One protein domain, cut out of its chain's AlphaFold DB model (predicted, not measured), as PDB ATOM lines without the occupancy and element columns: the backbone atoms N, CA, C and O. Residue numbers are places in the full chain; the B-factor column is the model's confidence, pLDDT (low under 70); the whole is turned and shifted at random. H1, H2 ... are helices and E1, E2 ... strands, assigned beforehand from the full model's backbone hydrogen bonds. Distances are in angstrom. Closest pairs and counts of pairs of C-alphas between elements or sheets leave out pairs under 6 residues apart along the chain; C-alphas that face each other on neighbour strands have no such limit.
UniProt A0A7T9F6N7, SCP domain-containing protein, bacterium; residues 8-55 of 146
ATOM      1  N   GLN A   8       9.677 -35.912  -0.944       79.31
ATOM      2  CA  GLN A   8       9.097 -37.212  -0.575       79.31
ATOM      3  C   GLN A   8       7.584 -37.219  -0.801       79.31
ATOM      4  O   GLN A   8       7.069 -38.133  -1.441       79.31
ATOM      5  N   VAL A   9       6.887 -36.171  -0.351       81.44
ATOM      6  CA  VAL A   9       5.431 -36.034  -0.527       81.44
ATOM      7  C   VAL A   9       5.065 -35.916  -2.010       81.44
ATOM      8  O   VAL A   9       4.044 -36.449  -2.448       81.44
ATOM      9  N   LEU A  10       5.903 -35.246  -2.805       79.81
ATOM     10  CA  LEU A  10       5.727 -35.146  -4.254       79.81
ATOM     11  C   LEU A  10       5.849 -36.516  -4.940       79.81
ATOM     12  O   LEU A  10       4.950 -36.914  -5.685       79.81
ATOM     13  N   VAL A  11       6.938 -37.245  -4.678       82.31
ATOM     14  CA  VAL A  11       7.181 -38.561  -5.289       82.31
ATOM     15  C   VAL A  11       6.139 -39.580  -4.825       82.31
ATOM     16  O   VAL A  11       5.653 -40.373  -5.632       82.31
ATOM     17  N   GLU A  12       5.725 -39.535  -3.559       85.88
ATOM     18  CA  GLU A  12       4.651 -40.382  -3.034       85.88
ATOM     19  C   GLU A  12       3.310 -40.092  -3.726       85.88
ATOM     20  O   GLU A  12       2.595 -41.019  -4.112       85.88
ATOM     21  N   ALA A  13       2.988 -38.819  -3.983       84.50
ATOM     22  CA  ALA A  13       1.796 -38.451  -4.746       84.50
ATOM     23  C   ALA A  13       1.832 -38.983  -6.192       84.50
ATOM     24  O   ALA A  13       0.802 -39.438  -6.699       84.50
ATOM     25  N   TRP A  14       2.998 -38.979  -6.850       85.38
ATOM     26  CA  TRP A  14       3.164 -39.617  -8.162       85.38
ATOM     27  C   TRP A  14       3.013 -41.138  -8.083       85.38
ATOM     28  O   TRP A  14       2.270 -41.718  -8.871       85.38
ATOM     29  N   MET A  15       3.626 -41.790  -7.096       86.62
ATOM     30  CA  MET A  15       3.508 -43.240  -6.900       86.62
ATOM     31  C   MET A  15       2.083 -43.690  -6.556       86.62
ATOM     32  O   MET A  15       1.695 -44.802  -6.913       86.62
ATOM     33  N   ASN A  16       1.280 -42.836  -5.921       90.06
ATOM     34  CA  ASN A  16      -0.134 -43.099  -5.645       90.06
ATOM     35  C   ASN A  16      -1.043 -42.890  -6.871       90.06
ATOM     36  O   ASN A  16      -2.200 -43.317  -6.864       90.06
ATOM     37  N   SER A  17      -0.544 -42.264  -7.940       89.31
ATOM     38  CA  SER A  17      -1.271 -42.108  -9.200       89.31
ATOM     39  C   SER A  17      -0.994 -43.298 -10.132       89.31
ATOM     40  O   SER A  17       0.158 -43.501 -10.515       89.31
ATOM     41  N   PRO A  18      -2.014 -44.059 -10.581       86.06
ATOM     42  CA  PRO A  18      -1.799 -45.251 -11.406       86.06
ATOM     43  C   PRO A  18      -0.983 -45.004 -12.684       86.06
ATOM     44  O   PRO A  18      -0.105 -45.799 -13.005       86.06
ATOM     45  N   GLY A  19      -1.240 -43.896 -13.389       81.25
ATOM     46  CA  GLY A  19      -0.538 -43.565 -14.635       81.25
ATOM     47  C   GLY A  19       0.927 -43.187 -14.415       81.25
ATOM     48  O   GLY A  19       1.806 -43.693 -15.104       81.25
ATOM     49  N   HIS A  20       1.207 -42.348 -13.414       84.75
ATOM     50  CA  HIS A  20       2.580 -41.964 -13.084       84.75
ATOM     51  C   HIS A  20       3.369 -43.158 -12.541       84.75
ATOM     52  O   HIS A  20       4.475 -43.417 -13.003       84.75
ATOM     53  N   ARG A  21       2.778 -43.945 -11.633       85.44
ATOM     54  CA  ARG A  21       3.381 -45.173 -11.097       85.44
ATOM     55  C   ARG A  21       3.730 -46.177 -12.192       85.44
ATOM     56  O   ARG A  21       4.785 -46.798 -12.112       85.44
ATOM     57  N   ALA A  22       2.855 -46.351 -13.188       83.31
ATOM     58  CA  ALA A  22       3.117 -47.243 -14.314       83.31
ATOM     59  C   ALA A  22       4.374 -46.819 -15.084       83.31
ATOM     60  O   ALA A  22       5.200 -47.675 -15.363       83.31
ATOM     61  N   ASN A  23       4.558 -45.518 -15.340       78.88
ATOM     62  CA  ASN A  23       5.761 -44.999 -15.997       78.88
ATOM     63  C   ASN A  23       7.012 -45.093 -15.106       78.88
ATOM     64  O   ASN A  23       8.060 -45.505 -15.587       78.88
ATOM     65  N   ILE A  24       6.903 -44.751 -13.814       83.12
ATOM     66  CA  ILE A  24       8.026 -44.772 -12.854       83.12
ATOM     67  C   ILE A  24       8.583 -46.189 -12.656       83.12
ATOM     68  O   ILE A  24       9.783 -46.362 -12.460       83.12
ATOM     69  N   LEU A  25       7.714 -47.203 -12.673       83.19
ATOM     70  CA  LEU A  25       8.093 -48.606 -12.478       83.19
ATOM     71  C   LEU A  25       8.313 -49.367 -13.791       83.19
ATOM     72  O   LEU A  25       8.538 -50.578 -13.749       83.19
ATOM     73  N   ASP A  26       8.212 -48.698 -14.941       78.56
ATOM     74  CA  ASP A  26       8.390 -49.352 -16.231       78.56
ATOM     75  C   ASP A  26       9.867 -49.707 -16.432       78.56
ATOM     76  O   ASP A  26      10.723 -48.841 -16.605       78.56
ATOM     77  N   SER A  27      10.164 -51.007 -16.433       75.06
ATOM     78  CA  SER A  27      11.522 -51.531 -16.584       75.06
ATOM     79  C   SER A  27      12.169 -51.212 -17.932       75.06
ATOM     80  O   SER A  27      13.359 -51.484 -18.097       75.06
ATOM     81  N   LYS A  28      11.414 -50.685 -18.909       71.06
ATOM     82  CA  LYS A  28      11.971 -50.249 -20.199       71.06
ATOM     83  C   LYS A  28      12.851 -49.005 -20.070       71.06
ATOM     84  O   LYS A  28      13.729 -48.792 -20.901       71.06
ATOM     85  N   PHE A  29      12.627 -48.195 -19.038       77.19
ATOM     86  CA  PHE A  29      13.450 -47.034 -18.746       77.19
ATOM     87  C   PHE A  29      14.563 -47.423 -17.772       77.19
ATOM     88  O   PHE A  29      14.315 -48.046 -16.742       77.19
ATOM     89  N   ASN A  30      15.801 -47.059 -18.089       72.06
ATOM     90  CA  ASN A  30      16.975 -47.359 -17.258       72.06
ATOM     91  C   ASN A  30      17.778 -46.094 -16.896       72.06
ATOM     92  O   ASN A  30      18.729 -46.168 -16.120       72.06
ATOM     93  N   GLU A  31      17.371 -44.944 -17.433       77.94
ATOM     94  CA  GLU A  31      17.926 -43.633 -17.144       77.94
ATOM     95  C   GLU A  31      16.812 -42.694 -16.697       77.94
ATOM     96  O   GLU A  31      15.674 -42.759 -17.172       77.94
ATOM     97  N   ILE A  32      17.158 -41.804 -15.770       84.44
ATOM     98  CA  ILE A  32      16.244 -40.820 -15.209       84.44
ATOM     99  C   ILE A  32      16.903 -39.444 -15.186       84.44
ATOM    100  O   ILE A  32      18.037 -39.290 -14.727       84.44
ATOM    101  N   GLY A  33      16.170 -38.441 -15.662       82.81
ATOM    102  CA  GLY A  33      16.511 -37.027 -15.523       82.81
ATOM    103  C   GLY A  33      15.519 -36.344 -14.589       82.81
ATOM    104  O   GLY A  33      14.313 -36.534 -14.729       82.81
ATOM    105  N   VAL A  34      16.005 -35.553 -13.630       86.25
ATOM    106  CA  VAL A  34      15.153 -34.789 -12.705       86.25
ATOM    107  C   VAL A  34      15.595 -33.333 -12.686       86.25
ATOM    108  O   VAL A  34      16.780 -33.042 -12.521       86.25
ATOM    109  N   ALA A  35      14.638 -32.417 -12.820       82.75
ATOM    110  CA  ALA A  35      14.855 -30.982 -12.694       82.75
ATOM    111  C   ALA A  35      13.784 -30.356 -11.794       82.75
ATOM    112  O   ALA A  35      12.610 -30.713 -11.872       82.75
ATOM    113  N   VAL A  36      14.185 -29.396 -10.957       85.12
ATOM    114  CA  VAL A  36      13.287 -28.648 -10.069       85.12
ATOM    115  C   VAL A  36      13.555 -27.154 -10.236       85.12
ATOM    116  O   VAL A  36      14.706 -26.722 -10.231       85.12
ATOM    117  N   GLY A  37      12.498 -26.356 -10.375       82.88
ATOM    118  CA  GLY A  37      12.593 -24.904 -10.519       82.88
ATOM    119  C   GLY A  37      11.404 -24.176  -9.902       82.88
ATOM    120  O   GLY A  37      10.331 -24.749  -9.735       82.88
ATOM    121  N   ARG A  38      11.585 -22.898  -9.555       86.50
ATOM    122  CA  ARG A  38      10.484 -22.015  -9.138       86.50
ATOM    123  C   ARG A  38       9.927 -21.272 -10.341       86.50
ATOM    124  O   ARG A  38      10.697 -20.798 -11.177       86.50
ATOM    125  N   GLY A  39       8.610 -21.130 -10.408       81.50
ATOM    126  CA  GLY A  39       7.954 -20.401 -11.485       81.50
ATOM    127  C   GLY A  39       6.558 -19.920 -11.115       81.50
ATOM    128  O   GLY A  39       5.999 -20.299 -10.090       81.50
ATOM    129  N   MET A  40       5.992 -19.078 -11.975       85.25
ATOM    130  CA  MET A  40       4.609 -18.630 -11.851       85.25
ATOM    131  C   MET A  40       3.671 -19.544 -12.631       85.25
ATOM    132  O   MET A  40       3.799 -19.665 -13.847       85.25
ATOM    133  N   PHE A  41       2.692 -20.127 -11.944       77.56
ATOM    134  CA  PHE A  41       1.626 -20.922 -12.550       77.56
ATOM    135  C   PHE A  41       0.269 -20.422 -12.044       77.56
ATOM    136  O   PHE A  41       0.064 -20.290 -10.840       77.56
ATOM    137  N   GLU A  42      -0.640 -20.069 -12.959       84.00
ATOM    138  CA  GLU A  42      -1.972 -19.516 -12.636       84.00
ATOM    139  C   GLU A  42      -1.949 -18.340 -11.632       84.00
ATOM    140  O   GLU A  42      -2.810 -18.205 -10.764       84.00
ATOM    141  N   GLY A  43      -0.932 -17.476 -11.724       86.81
ATOM    142  CA  GLY A  43      -0.783 -16.317 -10.837       86.81
ATOM    143  C   GLY A  43      -0.265 -16.641  -9.430       86.81
ATOM    144  O   GLY A  43      -0.230 -15.742  -8.591       86.81
ATOM    145  N   LYS A  44       0.178 -17.880  -9.165       83.62
ATOM    146  CA  LYS A  44       0.820 -18.292  -7.902       83.62
ATOM    147  C   LYS A  44       2.246 -18.795  -8.117       83.62
ATOM    148  O   LYS A  44       2.523 -19.481  -9.100       83.62
ATOM    149  N   GLU A  45       3.147 -18.413  -7.217       85.81
ATOM    150  CA  GLU A  45       4.519 -18.918  -7.221       85.81
ATOM    151  C   GLU A  45       4.484 -20.380  -6.774       85.81
ATOM    152  O   GLU A  45       3.935 -20.700  -5.717       85.81
ATOM    153  N   VAL A  46       5.009 -21.271  -7.610       82.94
ATOM    154  CA  VAL A  46       5.010 -22.716  -7.382       82.94
ATOM    155  C   VAL A  46       6.391 -23.295  -7.650       82.94
ATOM    156  O   VAL A  46       7.169 -22.776  -8.456       82.94
ATOM    157  N   TRP A  47       6.681 -24.413  -6.993       79.69
ATOM    158  CA  TRP A  47       7.787 -25.280  -7.372       79.69
ATOM    159  C   TRP A  47       7.312 -26.261  -8.441       79.69
ATOM    160  O   TRP A  47       6.347 -26.999  -8.236       79.69
ATOM    161  N   LEU A  48       7.989 -26.256  -9.584       78.94
ATOM    162  CA  LEU A  48       7.772 -27.186 -10.679       78.94
ATOM    163  C   LEU A  48       8.893 -28.223 -10.667       78.94
ATOM    164  O   LEU A  48      10.068 -27.871 -10.757       78.94
ATOM    165  N   ALA A  49       8.516 -29.493 -10.577       80.31
ATOM    166  CA  ALA A  49       9.418 -30.618 -10.746       80.31
ATOM    167  C   ALA A  49       9.081 -31.344 -12.049       80.31
ATOM    168  O   ALA A  49       7.908 -31.601 -12.334       80.31
ATOM    169  N   VAL A  50      10.110 -31.669 -12.823       80.00
ATOM    170  CA  VAL A  50      10.018 -32.448 -14.058       80.00
ATOM    171  C   VAL A  50      10.880 -33.691 -13.890       80.00
ATOM    172  O   VAL A  50      12.023 -33.602 -13.439       80.00
ATOM    173  N   GLN A  51      10.317 -34.843 -14.242       82.81
ATOM    174  CA  GLN A  51      11.002 -36.127 -14.269       82.81
ATOM    175  C   GLN A  51      10.840 -36.726 -15.665       82.81
ATOM    176  O   GLN A  51       9.719 -36.917 -16.134       82.81
ATOM    177  N   GLU A  52      11.963 -36.996 -16.319       80.56
ATOM    178  CA  GLU A  52      12.026 -37.627 -17.634       80.56
ATOM    179  C   GLU A  52      12.630 -39.027 -17.510       80.56
ATOM    180  O   GLU A  52      13.537 -39.256 -16.705       80.56
ATOM    181  N   PHE A  53      12.125 -39.953 -18.323       80.12
ATOM    182  CA  PHE A  53      12.568 -41.341 -18.359       80.12
ATOM    183  C   PHE A  53      13.157 -41.667 -19.731       80.12
ATOM    184  O   PHE A  53      12.514 -41.438 -20.758       80.12
ATOM    185  N   GLY A  54      14.382 -42.192 -19.738       73.38
ATOM    186  CA  GLY A  54      15.116 -42.560 -20.943       73.38
ATOM    187  C   GLY A  54      15.210 -44.073 -21.122       73.38
ATOM    188  O   GLY A  54      15.431 -44.813 -20.160       73.38
ATOM    189  N   ALA A  55      15.075 -44.521 -22.371       66.25
ATOM    190  CA  ALA A  55      15.424 -45.864 -22.826       66.25
ATOM    191  C   ALA A  55      16.547 -45.740 -23.881       66.25
ATOM    192  O   ALA A  55      16.277 -45.627 -25.078       66.25
TER     193      ALA A  55
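AT A GLANCE: This is residues 8 to 55 of the 146 residues of the protein "SCP domain-containing protein" of bacterium (UniProt A0A7T9F6N7). A long hairpin of two strands, E1 and E2, makes the longest axis, and its E1 bends by 72 degrees at residue 38, toward the tip. Two short helices, H1 and H2, meet in a corner to one side of the hairpin, with few contacts between them and the strands. The printed part has 48 residues, with two named helices followed by two named strands in the order H1, H2, E1, E2; the sheet, E1 - E2, is antiparallel and the class is mixed, helices and strands. The whole is loose, with a radius of gyration of the C-alphas of 12.6 A, and elongated, spanning 37 by 21 by 18 A.

IN THESE COORDINATES: Find C-alpha 31 at (17.926, -43.633, -17.144); from there E1, residues 31 to 41, runs 28.3 A. E2, residues 44 to 54, returns over 31.0 A to C-alpha 54 at (15.116, -42.560, -20.943). Look to C-alpha 8 at (9.097, -37.212, -0.575) for the start of H1, residues 8 to 15, 10.4 A long. H2, residues 18 to 24, is 9.9 A long.

HOW THE PARTS SIT: Begin with the hairpin, where E1 and E2 are antiparallel at 163 degrees. N 35 and O 50 are within hydrogen-bond range at 2.9 A, as are N 46 and O 39 at 2.8 A. The closest C-alphas of H2 and E2, those of Ile 24 and Phe 53, are 7.9 A apart, the one pair of C-alphas within 8 A between these two elements. H1 and H2 touch only at the corner, closest at the C-alphas of Met 15 and Arg 21, 4.6 A; at 71 degrees they are only just about perpendicular. H1 is apart from E1 and E2. In H1 and H2 every O i to N i+4 pair is within hydrogen-bond range.

THE WHOLE: The farthest C-alphas, Ser 27 and Gly 43, are 37.7 A apart. The printed part has no cut and no long link. Its mean pLDDT is 81.7, and Ala 55 is under 70.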